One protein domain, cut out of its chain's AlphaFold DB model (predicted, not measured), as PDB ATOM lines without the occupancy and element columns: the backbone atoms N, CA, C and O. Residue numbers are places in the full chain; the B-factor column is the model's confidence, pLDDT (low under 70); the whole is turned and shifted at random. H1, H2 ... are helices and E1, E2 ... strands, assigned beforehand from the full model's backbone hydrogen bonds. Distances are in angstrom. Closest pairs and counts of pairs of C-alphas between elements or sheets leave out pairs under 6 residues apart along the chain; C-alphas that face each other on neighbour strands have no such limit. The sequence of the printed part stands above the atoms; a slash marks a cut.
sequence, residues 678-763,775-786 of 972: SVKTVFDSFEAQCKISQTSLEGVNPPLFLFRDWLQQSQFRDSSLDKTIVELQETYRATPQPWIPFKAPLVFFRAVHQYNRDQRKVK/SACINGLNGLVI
ATOM      1  N   SER A 678     -33.939  -2.050  20.205       50.38
ATOM      2  CA  SER A 678     -33.411  -3.391  20.468       50.38
ATOM      3  C   SER A 678     -33.270  -4.189  19.163       50.38
ATOM      4  O   SER A 678     -34.223  -4.375  18.401       50.38
ATOM      5  N   VAL A 679     -32.061  -4.699  18.916       51.97
ATOM      6  CA  VAL A 679     -31.735  -5.474  17.708       51.97
ATOM      7  C   VAL A 679     -32.665  -6.696  17.563       51.97
ATOM      8  O   VAL A 679     -32.968  -7.107  16.443       51.97
ATOM      9  N   LYS A 680     -33.191  -7.225  18.683       52.19
ATOM     10  CA  LYS A 680     -34.226  -8.277  18.739       52.19
ATOM     11  C   LYS A 680     -35.495  -7.845  17.985       52.19
ATOM     12  O   LYS A 680     -35.866  -8.495  17.010       52.19
ATOM     13  N   THR A 681     -36.063  -6.683  18.330       56.19
ATOM     14  CA  THR A 681     -37.292  -6.129  17.723       56.19
ATOM     15  C   THR A 681     -37.195  -5.985  16.204       56.19
ATOM     16  O   THR A 681     -38.202  -6.062  15.495       56.19
ATOM     17  N   VAL A 682     -35.984  -5.777  15.676       55.50
ATOM     18  CA  VAL A 682     -35.795  -5.573  14.241       55.50
ATOM     19  C   VAL A 682     -35.562  -6.872  13.468       55.50
ATOM     20  O   VAL A 682     -36.158  -7.072  12.410       55.50
ATOM     21  N   PHE A 683     -34.771  -7.805  13.998       56.06
ATOM     22  CA  PHE A 683     -34.643  -9.142  13.399       56.06
ATOM     23  C   PHE A 683     -35.985  -9.901  13.348       56.06
ATOM     24  O   PHE A 683     -36.178 -10.726  12.448       56.06
ATOM     25  N   ASP A 684     -36.892  -9.602  14.281       61.25
ATOM     26  CA  ASP A 684     -38.229 -10.193  14.368       61.25
ATOM     27  C   ASP A 684     -39.264  -9.514  13.436       61.25
ATOM     28  O   ASP A 684     -40.277 -10.129  13.111       61.25
ATOM     29  N   SER A 685     -39.023  -8.284  12.949       59.72
ATOM     30  CA  SER A 685     -39.995  -7.506  12.145       59.72
ATOM     31  C   SER A 685     -39.759  -7.497  10.624       59.72
ATOM     32  O   SER A 685     -40.615  -7.022   9.869       59.72
ATOM     33  N   PHE A 686     -38.645  -8.058  10.139       65.25
ATOM     34  CA  PHE A 686     -38.379  -8.231   8.703       65.25
ATOM     35  C   PHE A 686     -38.706  -9.647   8.214       65.25
ATOM     36  O   PHE A 686     -37.916 -10.573   8.403       65.25
ATOM     37  N   GLU A 687     -39.837  -9.801   7.518       69.31
ATOM     38  CA  GLU A 687     -40.201 -11.034   6.809       69.31
ATOM     39  C   GLU A 687     -39.430 -11.205   5.486       69.31
ATOM     40  O   GLU A 687     -39.363 -10.300   4.650       69.31
ATOM     41  N   ALA A 688     -38.928 -12.414   5.252       69.56
ATOM     42  CA  ALA A 688     -38.428 -12.901   3.973       69.56
ATOM     43  C   ALA A 688     -39.460 -13.810   3.295       69.56
ATOM     44  O   ALA A 688     -40.121 -14.605   3.962       69.56
ATOM     45  N   GLN A 689     -39.544 -13.757   1.962       77.31
ATOM     46  CA  GLN A 689     -40.174 -14.804   1.159       77.31
ATOM     47  C   GLN A 689     -39.157 -15.927   0.946       77.31
ATOM     48  O   GLN A 689     -38.183 -15.782   0.207       77.31
ATOM     49  N   CYS A 690     -39.361 -17.045   1.622       78.19
ATOM     50  CA  CYS A 690     -38.436 -18.164   1.688       78.19
ATOM     51  C   CYS A 690     -38.872 -19.311   0.774       78.19
ATOM     52  O   CYS A 690     -40.052 -19.462   0.463       78.19
ATOM     53  N   LYS A 691     -37.921 -20.169   0.396       79.38
ATOM     54  CA  LYS A 691     -38.170 -21.513  -0.134       79.38
ATOM     55  C   LYS A 691     -37.270 -22.522   0.565       79.38
ATOM     56  O   LYS A 691     -36.067 -22.286   0.676       79.38
ATOM     57  N   ILE A 692     -37.835 -23.649   0.990       82.50
ATOM     58  CA  ILE A 692     -37.087 -24.764   1.589       82.50
ATOM     59  C   ILE A 692     -37.250 -26.043   0.763       82.50
ATOM     60  O   ILE A 692     -38.325 -26.317   0.232       82.50
ATOM     61  N   SER A 693     -36.175 -26.821   0.653       82.44
ATOM     62  CA  SER A 693     -36.179 -28.148   0.030       82.44
ATOM     63  C   SER A 693     -37.051 -29.133   0.812       82.44
ATOM     64  O   SER A 693     -36.905 -29.252   2.032       82.44
ATOM     65  N   GLN A 694     -37.857 -29.915   0.091       84.75
ATOM     66  CA  GLN A 694     -38.618 -31.070   0.591       84.75
ATOM     67  C   GLN A 694     -37.766 -32.010   1.472       84.75
ATOM     68  O   GLN A 694     -38.207 -32.464   2.523       84.75
ATOM     69  N   THR A 695     -36.482 -32.187   1.141       83.31
ATOM     70  CA  THR A 695     -35.525 -33.005   1.917       83.31
ATOM     71  C   THR A 695     -35.254 -32.512   3.348       83.31
ATOM     72  O   THR A 695     -34.585 -33.206   4.107       83.31
ATOM     73  N   SER A 696     -35.680 -31.298   3.716       85.19
ATOM     74  CA  SER A 696     -35.613 -30.800   5.102       85.19
ATOM     75  C   SER A 696     -36.897 -31.073   5.902       85.19
ATOM     76  O   SER A 696     -36.911 -30.852   7.113       85.19
ATOM     77  N   LEU A 697     -37.957 -31.534   5.229       85.19
ATOM     78  CA  LEU A 697     -39.313 -31.741   5.749       85.19
ATOM     79  C   LEU A 697     -39.695 -33.229   5.825       85.19
ATOM     80  O   LEU A 697     -40.574 -33.589   6.602       85.19
ATOM     81  N   GLU A 698     -39.021 -34.085   5.052       83.56
ATOM     82  CA  GLU A 698     -39.263 -35.530   4.975       83.56
ATOM     83  C   GLU A 698     -38.283 -36.387   5.789       83.56
ATOM     84  O   GLU A 698     -37.157 -35.985   6.090       83.56
ATOM     85  N   GLY A 699     -38.713 -37.619   6.079       83.38
ATOM     86  CA  GLY A 699     -37.963 -38.635   6.817       83.38
ATOM     87  C   GLY A 699     -38.586 -38.949   8.178       83.38
ATOM     88  O   GLY A 699     -39.479 -38.248   8.639       83.38
ATOM     89  N   VAL A 700     -38.095 -40.006   8.834       78.75
ATOM     90  CA  VAL A 700     -38.554 -40.409  10.182       78.75
ATOM     91  C   VAL A 700     -38.209 -39.347  11.236       78.75
ATOM     92  O   VAL A 700     -38.965 -39.140  12.173       78.75
ATOM     93  N   ASN A 701     -37.091 -38.638  11.045       80.94
ATOM     94  CA  ASN A 701     -36.665 -37.491  11.847       80.94
ATOM     95  C   ASN A 701     -36.205 -36.369  10.896       80.94
ATOM     96  O   ASN A 701     -35.008 -36.278  10.602       80.94
ATOM     97  N   PRO A 702     -37.124 -35.557  10.340       86.56
ATOM     98  CA  PRO A 702     -36.764 -34.555   9.344       86.56
ATOM     99  C   PRO A 702     -35.919 -33.433   9.975       86.56
ATOM    100  O   PRO A 702     -36.165 -33.059  11.128       86.56
ATOM    101  N   PRO A 703     -34.956 -32.832   9.244       87.81
ATOM    102  CA  PRO A 703     -34.119 -31.746   9.757       87.81
ATOM    103  C   PRO A 703     -34.883 -30.591  10.416       87.81
ATOM    104  O   PRO A 703     -34.384 -30.011  11.377       87.81
ATOM    105  N   LEU A 704     -36.084 -30.254   9.927       89.44
ATOM    106  CA  LEU A 704     -36.911 -29.200  10.519       89.44
ATOM    107  C   LEU A 704     -37.495 -29.585  11.893       89.44
ATOM    108  O   LEU A 704     -37.643 -28.716  12.746       89.44
ATOM    109  N   PHE A 705     -37.784 -30.868  12.138       88.38
ATOM    110  CA  PHE A 705     -38.256 -31.343  13.445       88.38
ATOM    111  C   PHE A 705     -37.127 -31.281  14.480       88.38
ATOM    112  O   PHE A 705     -37.259 -30.616  15.501       88.38
ATOM    113  N   LEU A 706     -35.954 -31.824  14.138       90.56
ATOM    114  CA  LEU A 706     -34.755 -31.735  14.979       90.56
ATOM    115  C   LEU A 706     -34.307 -30.278  15.232       90.56
ATOM    116  O   LEU A 706     -33.684 -29.981  16.250       90.56
ATOM    117  N   PHE A 707     -34.597 -29.363  14.301       91.62
ATOM    118  CA  PHE A 707     -34.400 -27.925  14.490       91.62
ATOM    119  C   PHE A 707     -35.402 -27.317  15.477       91.62
ATOM    120  O   PHE A 707     -35.002 -26.492  16.294       91.62
ATOM    121  N   ARG A 708     -36.670 -27.743  15.441       92.12
ATOM    122  CA  ARG A 708     -37.700 -27.324  16.400       92.12
ATOM    123  C   ARG A 708     -37.346 -27.737  17.829       92.12
ATOM    124  O   ARG A 708     -37.382 -26.897  18.721       92.12
ATOM    125  N   ASP A 709     -36.912 -28.980  18.029       90.62
ATOM    126  CA  ASP A 709     -36.479 -29.469  19.346       90.62
ATOM    127  C   ASP A 709     -35.275 -28.672  19.873       90.62
ATOM    128  O   ASP A 709     -35.221 -28.278  21.039       90.62
ATOM    129  N   TRP A 710     -34.319 -28.371  18.988       93.62
ATOM    130  CA  TRP A 710     -33.167 -27.537  19.319       93.62
ATOM    131  C   TRP A 710     -33.555 -26.086  19.643       93.62
ATOM    132  O   TRP A 710     -32.962 -25.497  20.547       93.62
ATOM    133  N   LEU A 711     -34.545 -25.505  18.951       92.06
ATOM    134  CA  LEU A 711     -35.004 -24.135  19.211       92.06
ATOM    135  C   LEU A 711     -35.453 -23.958  20.663       92.06
ATOM    136  O   LEU A 711     -35.036 -22.981  21.290       92.06
ATOM    137  N   GLN A 712     -36.203 -24.923  21.209       89.75
ATOM    138  CA  GLN A 712     -36.690 -24.914  22.597       89.75
ATOM    139  C   GLN A 712     -35.566 -24.855  23.642       89.75
ATOM    140  O   GLN A 712     -35.773 -24.358  24.747       89.75
ATOM    141  N   GLN A 713     -34.375 -25.346  23.294       90.06
ATOM    142  CA  GLN A 713     -33.189 -25.380  24.158       90.06
ATOM    143  C   GLN A 713     -32.189 -24.254  23.834       90.06
ATOM    144  O   GLN A 713     -31.100 -24.197  24.404       90.06
ATOM    145  N   SER A 714     -32.527 -23.370  22.892       88.69
ATOM    146  CA  SER A 714     -31.631 -22.341  22.367       88.69
ATOM    147  C   SER A 714     -32.000 -20.934  22.843       88.69
ATOM    148  O   SER A 714     -33.133 -20.651  23.223       88.69
ATOM    149  N   GLN A 715     -31.066 -19.997  22.674       82.81
ATOM    150  CA  GLN A 715     -31.299 -18.553  22.834       82.81
ATOM    151  C   GLN A 715     -32.379 -17.958  21.894       82.81
ATOM    152  O   GLN A 715     -32.649 -16.764  21.967       82.81
ATOM    153  N   PHE A 716     -32.938 -18.743  20.964       82.69
ATOM    154  CA  PHE A 716     -33.980 -18.317  20.021       82.69
ATOM    155  C   PHE A 716     -35.393 -18.733  20.455       82.69
ATOM    156  O   PHE A 716     -36.331 -18.514  19.696       82.69
ATOM    157  N   ARG A 717     -35.554 -19.318  21.652       83.12
ATOM    158  CA  ARG A 717     -36.844 -19.789  22.186       83.12
ATOM    159  C   ARG A 717     -37.935 -18.708  22.214       83.12
ATOM    160  O   ARG A 717     -39.089 -19.014  21.950       83.12
ATOM    161  N   ASP A 718     -37.569 -17.457  22.498       72.56
ATOM    162  CA  ASP A 718     -38.518 -16.332  22.558       72.56
ATOM    163  C   ASP A 718     -38.921 -15.790  21.177       72.56
ATOM    164  O   ASP A 718     -39.878 -15.023  21.065       72.56
ATOM    165  N   SER A 719     -38.166 -16.110  20.123       65.75
ATOM    166  CA  SER A 719     -38.522 -15.713  18.762       65.75
ATOM    167  C   SER A 719     -39.676 -16.600  18.294       65.75
ATOM    168  O   SER A 719     -39.603 -17.817  18.442       65.75
ATOM    169  N   SER A 720     -40.718 -16.022  17.680       75.88
ATOM    170  CA  SER A 720     -41.981 -16.702  17.302       75.88
ATOM    171  C   SER A 720     -41.858 -17.725  16.141       75.88
ATOM    172  O   SER A 720     -42.738 -17.876  15.297       75.88
ATOM    173  N   LEU A 721     -40.731 -18.436  16.072       85.00
ATOM    174  CA  LEU A 721     -40.340 -19.344  14.998       85.00
ATOM    175  C   LEU A 721     -41.098 -20.675  15.008       85.00
ATOM    176  O   LEU A 721     -41.234 -21.279  13.946       85.00
ATOM    177  N   ASP A 722     -41.615 -21.122  16.158       85.06
ATOM    178  CA  ASP A 722     -42.463 -22.321  16.230       85.06
ATOM    179  C   ASP A 722     -43.672 -22.207  15.300       85.06
ATOM    180  O   ASP A 722     -43.985 -23.158  14.586       85.06
ATOM    181  N   LYS A 723     -44.308 -21.028  15.250       86.31
ATOM    182  CA  LYS A 723     -45.443 -20.767  14.359       86.31
ATOM    183  C   LYS A 723     -45.036 -20.932  12.893       86.31
ATOM    184  O   LYS A 723     -45.669 -21.695  12.175       86.31
ATOM    185  N   THR A 724     -43.926 -20.316  12.481       87.44
ATOM    186  CA  THR A 724     -43.370 -20.468  11.125       87.44
ATOM    187  C   THR A 724     -43.035 -21.925  10.782       87.44
ATOM    188  O   THR A 724     -43.211 -22.342   9.640       87.44
ATOM    189  N   ILE A 725     -42.552 -22.718  11.745       89.31
ATOM    190  CA  ILE A 725     -42.250 -24.143  11.539       89.31
ATOM    191  C   ILE A 725     -43.530 -24.965  11.362       89.31
ATOM    192  O   ILE A 725     -43.572 -25.816  10.474       89.31
ATOM    193  N   VAL A 726     -44.559 -24.710  12.172       88.44
ATOM    194  CA  VAL A 726     -45.863 -25.384  12.068       88.44
ATOM    195  C   VAL A 726     -46.547 -25.033  10.747       88.44
ATOM    196  O   VAL A 726     -46.861 -25.944   9.984       88.44
ATOM    197  N   GLU A 727     -46.655 -23.747  10.402       88.62
ATOM    198  CA  GLU A 727     -47.214 -23.282   9.122       88.62
ATOM    199  C   GLU A 727     -46.487 -23.904   7.919       88.62
ATOM    200  O   GLU A 727     -47.113 -24.303   6.937       88.62
ATOM    201  N   LEU A 728     -45.160 -24.039   7.993       88.19
ATOM    202  CA  LEU A 728     -44.352 -24.671   6.951       88.19
ATOM    203  C   LEU A 728     -44.613 -26.186   6.838       88.19
ATOM    204  O   LEU A 728     -44.660 -26.717   5.726       88.19
ATOM    205  N   GLN A 729     -44.809 -26.886   7.959       87.81
ATOM    206  CA  GLN A 729     -45.184 -28.307   7.972       87.81
ATOM    207  C   GLN A 729     -46.612 -28.533   7.454       87.81
ATOM    208  O   GLN A 729     -46.851 -29.489   6.718       87.81
ATOM    209  N   GLU A 730     -47.552 -27.653   7.792       90.50
ATOM    210  CA  GLU A 730     -48.935 -27.687   7.306       90.50
ATOM    211  C   GLU A 730     -49.009 -27.385   5.807       90.50
ATOM    212  O   GLU A 730     -49.599 -28.163   5.057       90.50
ATOM    213  N   THR A 731     -48.313 -26.340   5.345       89.50
ATOM    214  CA  THR A 731     -48.178 -26.006   3.915       89.50
ATOM    215  C   THR A 731     -47.593 -27.183   3.132       89.50
ATOM    216  O   THR A 731     -48.077 -27.508   2.049       89.50
ATOM    217  N   TYR A 732     -46.589 -27.867   3.691       89.56
ATOM    218  CA  TYR A 732     -46.005 -29.054   3.068       89.56
ATOM    219  C   TYR A 732     -46.992 -30.222   2.953       89.56
ATOM    220  O   TYR A 732     -47.094 -30.833   1.893       89.56
ATOM    221  N   ARG A 733     -47.740 -30.514   4.025       90.25
ATOM    222  CA  ARG A 733     -48.765 -31.572   4.034       90.25
ATOM    223  C   ARG A 733     -49.909 -31.276   3.064       90.25
ATOM    224  O   ARG A 733     -50.400 -32.195   2.420       90.25
ATOM    225  N   ALA A 734     -50.316 -30.012   2.954       90.31
ATOM    226  CA  ALA A 734     -51.381 -29.579   2.055       90.31
ATOM    227  C   ALA A 734     -50.943 -29.533   0.582       90.31
ATOM    228  O   ALA A 734     -51.758 -29.740  -0.316       90.31
ATOM    229  N   THR A 735     -49.676 -29.222   0.293       89.69
ATOM    230  CA  THR A 735     -49.170 -29.110  -1.084       89.69
ATOM    231  C   THR A 735     -47.707 -29.569  -1.171       89.69
ATOM    232  O   THR A 735     -46.796 -28.736  -1.216       89.69
ATOM    233  N   PRO A 736     -47.447 -30.890  -1.225       86.75
ATOM    234  CA  PRO A 736     -46.089 -31.414  -1.318       86.75
ATOM    235  C   PRO A 736     -45.462 -31.054  -2.672       86.75
ATOM    236  O   PRO A 736     -45.853 -31.548  -3.728       86.75
ATOM    237  N   GLN A 737     -44.464 -30.172  -2.634       84.69
ATOM    238  CA  GLN A 737     -43.638 -29.772  -3.773       84.69
ATOM    239  C   GLN A 737     -42.151 -29.875  -3.399       84.69
ATOM    240  O   GLN A 737     -41.808 -29.671  -2.232       84.69
ATOM    241  N   PRO A 738     -41.238 -30.061  -4.376       81.69
ATOM    242  CA  PRO A 738     -39.795 -30.119  -4.117       81.69
ATOM    243  C   PRO A 738     -39.217 -28.880  -3.411       81.69
ATOM    244  O   PRO A 738     -38.171 -28.967  -2.765       81.69
ATOM    245  N   TRP A 739     -39.889 -27.729  -3.540       79.25
ATOM    246  CA  TRP A 739     -39.524 -26.458  -2.915       79.25
ATOM    247  C   TRP A 739     -40.762 -25.774  -2.340       79.25
ATOM    248  O   TRP A 739     -41.567 -25.235  -3.098       79.25
ATOM    249  N   ILE A 740     -40.884 -25.735  -1.014       84.94
ATOM    250  CA  ILE A 740     -42.042 -25.140  -0.338       84.94
ATOM    251  C   ILE A 740     -41.811 -23.650  -0.097       84.94
ATOM    252  O   ILE A 740     -40.835 -23.305   0.578       84.94
ATOM    253  N   PRO A 741     -42.660 -22.757  -0.646       83.88
ATOM    254  CA  PRO A 741     -42.624 -21.342  -0.321       83.88
ATOM    255  C   PRO A 741     -43.219 -21.097   1.070       83.88
ATOM    256  O   PRO A 741     -44.236 -21.681   1.426       83.88
ATOM    257  N   PHE A 742     -42.606 -20.207   1.841       85.69
ATOM    258  CA  PHE A 742     -43.121 -19.766   3.140       85.69
ATOM    259  C   PHE A 742     -42.625 -18.354   3.455       85.69
ATOM    260  O   PHE A 742     -41.782 -17.813   2.737       85.69
ATOM    261  N   LYS A 743     -43.133 -17.744   4.525       83.19
ATOM    262  CA  LYS A 743     -42.576 -16.505   5.074       83.19
ATOM    263  C   LYS A 743     -41.819 -16.802   6.358       83.19
ATOM    264  O   LYS A 743     -42.264 -17.636   7.136       83.19
ATOM    265  N   ALA A 744     -40.704 -16.120   6.597       81.12
ATOM    266  CA  ALA A 744     -39.991 -16.225   7.870       81.12
ATOM    267  C   ALA A 744     -39.316 -14.904   8.258       81.12
ATOM    268  O   ALA A 744     -38.781 -14.232   7.372       81.12
ATOM    269  N   PRO A 745     -39.272 -14.537   9.549       79.69
ATOM    270  CA  PRO A 745     -38.479 -13.401  10.008       79.69
ATOM    271  C   PRO A 745     -36.976 -13.664   9.815       79.69
ATOM    272  O   PRO A 745     -36.527 -14.814   9.834       79.69
ATOM    273  N   LEU A 746     -36.162 -12.612   9.682       72.31
ATOM    274  CA  LEU A 746     -34.705 -12.736   9.503       72.31
ATOM    275  C   LEU A 746     -34.018 -13.566  10.602       72.31
ATOM    276  O   LEU A 746     -33.036 -14.267  10.326       72.31
ATOM    277  N   VAL A 747     -34.544 -13.543  11.831       77.25
ATOM    278  CA  VAL A 747     -34.037 -14.369  12.939       77.25
ATOM    279  C   VAL A 747     -34.092 -15.879  12.642       77.25
ATOM    280  O   VAL A 747     -33.216 -16.613  13.102       77.25
ATOM    281  N   PHE A 748     -35.019 -16.347  11.793       81.88
ATOM    282  CA  PHE A 748     -35.116 -17.752  11.374       81.88
ATOM    283  C   PHE A 748     -33.827 -18.236  10.698       81.88
ATOM    284  O   PHE A 748     -33.298 -19.291  11.046       81.88
ATOM    285  N   PHE A 749     -33.252 -17.439   9.791       75.44
ATOM    286  CA  PHE A 749     -31.992 -17.780   9.120       75.44
ATOM    287  C   PHE A 749     -30.826 -17.856  10.111       75.44
ATOM    288  O   PHE A 749     -29.991 -18.757  10.016       75.44
ATOM    289  N   ARG A 750     -30.783 -16.943  11.093       74.62
ATOM    290  CA  ARG A 750     -29.771 -16.933  12.161       74.62
ATOM    291  C   ARG A 750     -29.892 -18.169  13.061       74.62
ATOM    292  O   ARG A 750     -28.870 -18.768  13.404       74.62
ATOM    293  N   ALA A 751     -31.116 -18.580  13.386       82.19
ATOM    294  CA  ALA A 751     -31.396 -19.771  14.178       82.19
ATOM    295  C   ALA A 751     -31.049 -21.066  13.418       82.19
ATOM    296  O   ALA A 751     -30.244 -21.856  13.910       82.19
ATOM    297  N   VAL A 752     -31.541 -21.244  12.182       81.62
ATOM    298  CA  VAL A 752     -31.199 -22.384  11.299       81.62
ATOM    299  C   VAL A 752     -29.686 -22.490  11.089       81.62
ATOM    300  O   VAL A 752     -29.117 -23.585  11.026       81.62
ATOM    301  N   HIS A 753     -29.003 -21.350  10.997       75.62
ATOM    302  CA  HIS A 753     -27.555 -21.295  10.888       75.62
ATOM    303  C   HIS A 753     -26.836 -21.790  12.157       75.62
ATOM    304  O   HIS A 753     -25.937 -22.630  12.054       75.62
ATOM    305  N   GLN A 754     -27.230 -21.309  13.341       79.69
ATOM    306  CA  GLN A 754     -26.642 -21.742  14.613       79.69
ATOM    307  C   GLN A 754     -26.939 -23.228  14.892       79.69
ATOM    308  O   GLN A 754     -26.019 -23.965  15.242       79.69
ATOM    309  N   TYR A 755     -28.158 -23.701  14.619       86.25
ATOM    310  CA  TYR A 755     -28.514 -25.123  14.645       86.25
ATOM    311  C   TYR A 755     -27.558 -25.969  13.793       86.25
ATOM    312  O   TYR A 755     -26.888 -26.880  14.286       86.25
ATOM    313  N   ASN A 756     -27.403 -25.600  12.516       82.38
ATOM    314  CA  ASN A 756     -26.489 -26.262  11.586       82.38
ATOM    315  C   ASN A 756     -25.012 -26.197  12.031       82.38
ATOM    316  O   ASN A 756     -24.205 -27.004  11.559       82.38
ATOM    317  N   ARG A 757     -24.630 -25.251  12.901       77.06
ATOM    318  CA  ARG A 757     -23.299 -25.190  13.525       77.06
ATOM    319  C   ARG A 757     -23.161 -26.226  14.630       77.06
ATOM    320  O   ARG A 757     -22.174 -26.959  14.653       77.06
ATOM    321  N   ASP A 758     -24.122 -26.284  15.538       83.38
ATOM    322  CA  ASP A 758     -23.999 -27.098  16.743       83.38
ATOM    323  C   ASP A 758     -24.179 -28.595  16.425       83.38
ATOM    324  O   ASP A 758     -23.372 -29.407  16.880       83.38
ATOM    325  N   GLN A 759     -25.052 -28.942  15.467       82.38
ATOM    326  CA  GLN A 759     -25.153 -30.291  14.872       82.38
ATOM    327  C   GLN A 759     -23.844 -30.805  14.236       82.38
ATOM    328  O   GLN A 759     -23.650 -32.012  14.070       82.38
ATOM    329  N   ARG A 760     -22.921 -29.907  13.861       72.75
ATOM    330  CA  ARG A 760     -21.586 -30.268  13.348       72.75
ATOM    331  C   ARG A 760     -20.542 -30.417  14.451       72.75
ATOM    332  O   ARG A 760     -19.618 -31.205  14.278       72.75
ATOM    333  N   LYS A 761     -20.675 -29.685  15.564       77.00
ATOM    334  CA  LYS A 761     -19.748 -29.773  16.704       77.00
ATOM    335  C   LYS A 761     -19.865 -31.107  17.433       77.00
ATOM    336  O   LYS A 761     -18.834 -31.674  17.771       77.00
ATOM    337  N   VAL A 762     -21.089 -31.606  17.635       73.94
ATOM    338  CA  VAL A 762     -21.337 -32.918  18.268       73.94
ATOM    339  C   VAL A 762     -20.560 -34.009  17.518       73.94
ATOM    340  O   VAL A 762     -19.679 -34.650  18.081       73.94
ATOM    341  N   LYS A 763     -20.745 -34.081  16.195       60.28
ATOM    342  CA  LYS A 763     -20.097 -35.067  15.308       60.28
ATOM    343  C   LYS A 763     -18.571 -34.951  15.199       60.28
ATOM    344  O   LYS A 763     -17.940 -35.869  14.687       60.28
ATOM    345  N   SER A 775     -28.295 -36.054   6.929       60.81
ATOM    346  CA  SER A 775     -29.741 -36.044   7.223       60.81
ATOM    347  C   SER A 775     -30.202 -35.230   8.447       60.81
ATOM    348  O   SER A 775     -31.385 -35.233   8.752       60.81
ATOM    349  N   ALA A 776     -29.300 -34.554   9.166       75.50
ATOM    350  CA  ALA A 776     -29.617 -33.757  10.365       75.50
ATOM    351  C   ALA A 776     -29.229 -32.272  10.212       75.50
ATOM    352  O   ALA A 776     -28.994 -31.569  11.190       75.50
ATOM    353  N   CYS A 777     -29.062 -31.796   8.979       81.38
ATOM    354  CA  CYS A 777     -28.825 -30.386   8.688       81.38
ATOM    355  C   CYS A 777     -29.905 -29.880   7.737       81.38
ATOM    356  O   CYS A 777     -30.144 -30.498   6.699       81.38
ATOM    357  N   ILE A 778     -30.490 -28.720   8.040       81.00
ATOM    358  CA  ILE A 778     -31.363 -28.023   7.093       81.00
ATOM    359  C   ILE A 778     -30.481 -27.536   5.940       81.00
ATOM    360  O   ILE A 778     -29.570 -26.723   6.136       81.00
ATOM    361  N   ASN A 779     -30.734 -28.061   4.744       74.06
ATOM    362  CA  ASN A 779     -30.041 -27.708   3.508       74.06
ATOM    363  C   ASN A 779     -31.080 -27.326   2.440       74.06
ATOM    364  O   ASN A 779     -32.204 -27.821   2.452       74.06
ATOM    365  N   GLY A 780     -30.697 -26.455   1.501       66.88
ATOM    366  CA  GLY A 780     -31.632 -25.948   0.493       66.88
ATOM    367  C   GLY A 780     -32.689 -25.013   1.083       66.88
ATOM    368  O   GLY A 780     -33.857 -25.129   0.740       66.88
ATOM    369  N   LEU A 781     -32.285 -24.111   1.980       68.94
ATOM    370  CA  LEU A 781     -33.074 -22.946   2.383       68.94
ATOM    371  C   LEU A 781     -32.549 -21.734   1.602       68.94
ATOM    372  O   LEU A 781     -31.360 -21.444   1.697       68.94
ATOM    373  N   ASN A 782     -33.424 -21.060   0.855       59.78
ATOM    374  CA  ASN A 782     -33.136 -19.817   0.131       59.78
ATOM    375  C   ASN A 782     -34.173 -18.753   0.526       59.78
ATOM    376  O   ASN A 782     -35.353 -19.078   0.664       59.78
ATOM    377  N   GLY A 783     -33.766 -17.494   0.656       58.91
ATOM    378  CA  GLY A 783     -34.630 -16.358   0.973       58.91
ATOM    379  C   GLY A 783     -34.601 -15.255  -0.085       58.91
ATOM    380  O   GLY A 783     -33.594 -15.007  -0.746       58.91
ATOM    381  N   LEU A 784     -35.714 -14.541  -0.211       54.00
ATOM    382  CA  LEU A 784     -35.801 -13.255  -0.888       54.00
ATOM    383  C   LEU A 784     -36.507 -12.265   0.041       54.00
ATOM    384  O   LEU A 784     -37.704 -12.374   0.300       54.00
ATOM    385  N   VAL A 785     -35.767 -11.276   0.528       55.31
ATOM    386  CA  VAL A 785     -36.314 -10.113   1.224       55.31
ATOM    387  C   VAL A 785     -36.446  -8.977   0.217       55.31
ATOM    388  O   VAL A 785     -35.468  -8.498  -0.362       55.31
ATOM    389  N   ILE A 786     -37.675  -8.518   0.014       55.53
ATOM    390  CA  ILE A 786     -37.924  -7.237  -0.643       55.53
ATOM    391  C   ILE A 786     -37.918  -6.190   0.466       55.53
ATOM    392  O   ILE A 786     -38.748  -6.238   1.373       55.53
TER     393      ILE A 786
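AT A GLANCE: This is residues 678 to 763 and 775 to 786 of the 972 residues of an uncharacterized protein of Xylaria flabelliformis (UniProt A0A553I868). A small, strongly twisted sheet of three strands has helix H3 running along its edge strand E2, while the long helix H4 grazes the sheet with its first residues and then runs on past it. H2 packs across H4, away from the sheet, and the short H1 lies at the far end of the domain, near the start of H4. The printed part has 98 residues, with four named helices and three named strands in the order H1, E1, H2, H3, E2, H4, E3; the class is mixed, helices and strands. The sheet order is E2, E1, E3, antiparallel throughout. The whole is compact, with a radius of gyration of the C-alphas of 12.9 A, yet flat in outline, with spans of 38 by 34 by 18 A.

IN THESE COORDINATES: H1 is residues 679 to 683, beginning at C-alpha 679 (-31.735, -5.474, 17.708). E1, residues 687 to 693, is 18.8 A long. H2 is residues 703 to 712, 14.8 A, and H3 is residues 721 to 734, 19.9 A. E2, residues 739 to 745, measures 18.4 A. H4, residues 746 to 762, is the longest helix at 25.7 A and begins at C-alpha 746 (-34.705, -12.736, 9.503). E3, residues 781 to 786, is 16.7 A long and ends at C-alpha 786 (-37.924, -7.237, -0.643).

HOW THE PARTS SIT: E1 is the inner strand. E2 and E1 are antiparallel at 148 degrees, with N 690 and O 742 at 2.8 A, within hydrogen-bond range. E1 and E3 are antiparallel at 155 degrees, with N 691 and O 782 at 2.8 A, within the same range. H3 is on the sheet, over E2, at a height over the sheet of 8.9 A; it runs along the strands, at 21 degrees to E2 on the local plane. The closest C-alphas of H3 and E2 are those of Thr 724 and Ala 744, 6.3 A apart. H4 only grazes the sheet, with residues 746 to 752. H2 and H3 form a helical hairpin and only just touch, with 3 pairs of C-alphas within 8 A; the closest are those of Arg 708 and Asp 722, 6.9 A, and H3 touches H2 with residues 722 to 725 alone. Their tilt is shallow, 26 degrees, opposite ways. H2 and H4 touch, about perpendicular at 82 degrees, closest at the C-alphas of Phe 707 and Tyr 755, 6.5 A; H4 does so with residues 751 to 755 alone. H1 and H4 are close but not clearly touching, their closest C-alphas, those of Phe 683 and Val 747, being 5.3 A apart. H1 and H2 are apart. In H1, H2 and H3 every O i to N i+4 pair is within hydrogen-bond range; in H4, 11 of 13 are.

THE WHOLE: The two C-alphas farthest apart are those of Ser 678 and Val 700, 38.8 A. Residues 764 to 774 are not printed, and C-alphas 763 and 775 are 12.6 A apart across that cut. Of the links that are printed whole, none is long. The mean pLDDT of the printed part is 78.5; 21 residues are under 70, among them residues 678 to 688 and 780 to 786.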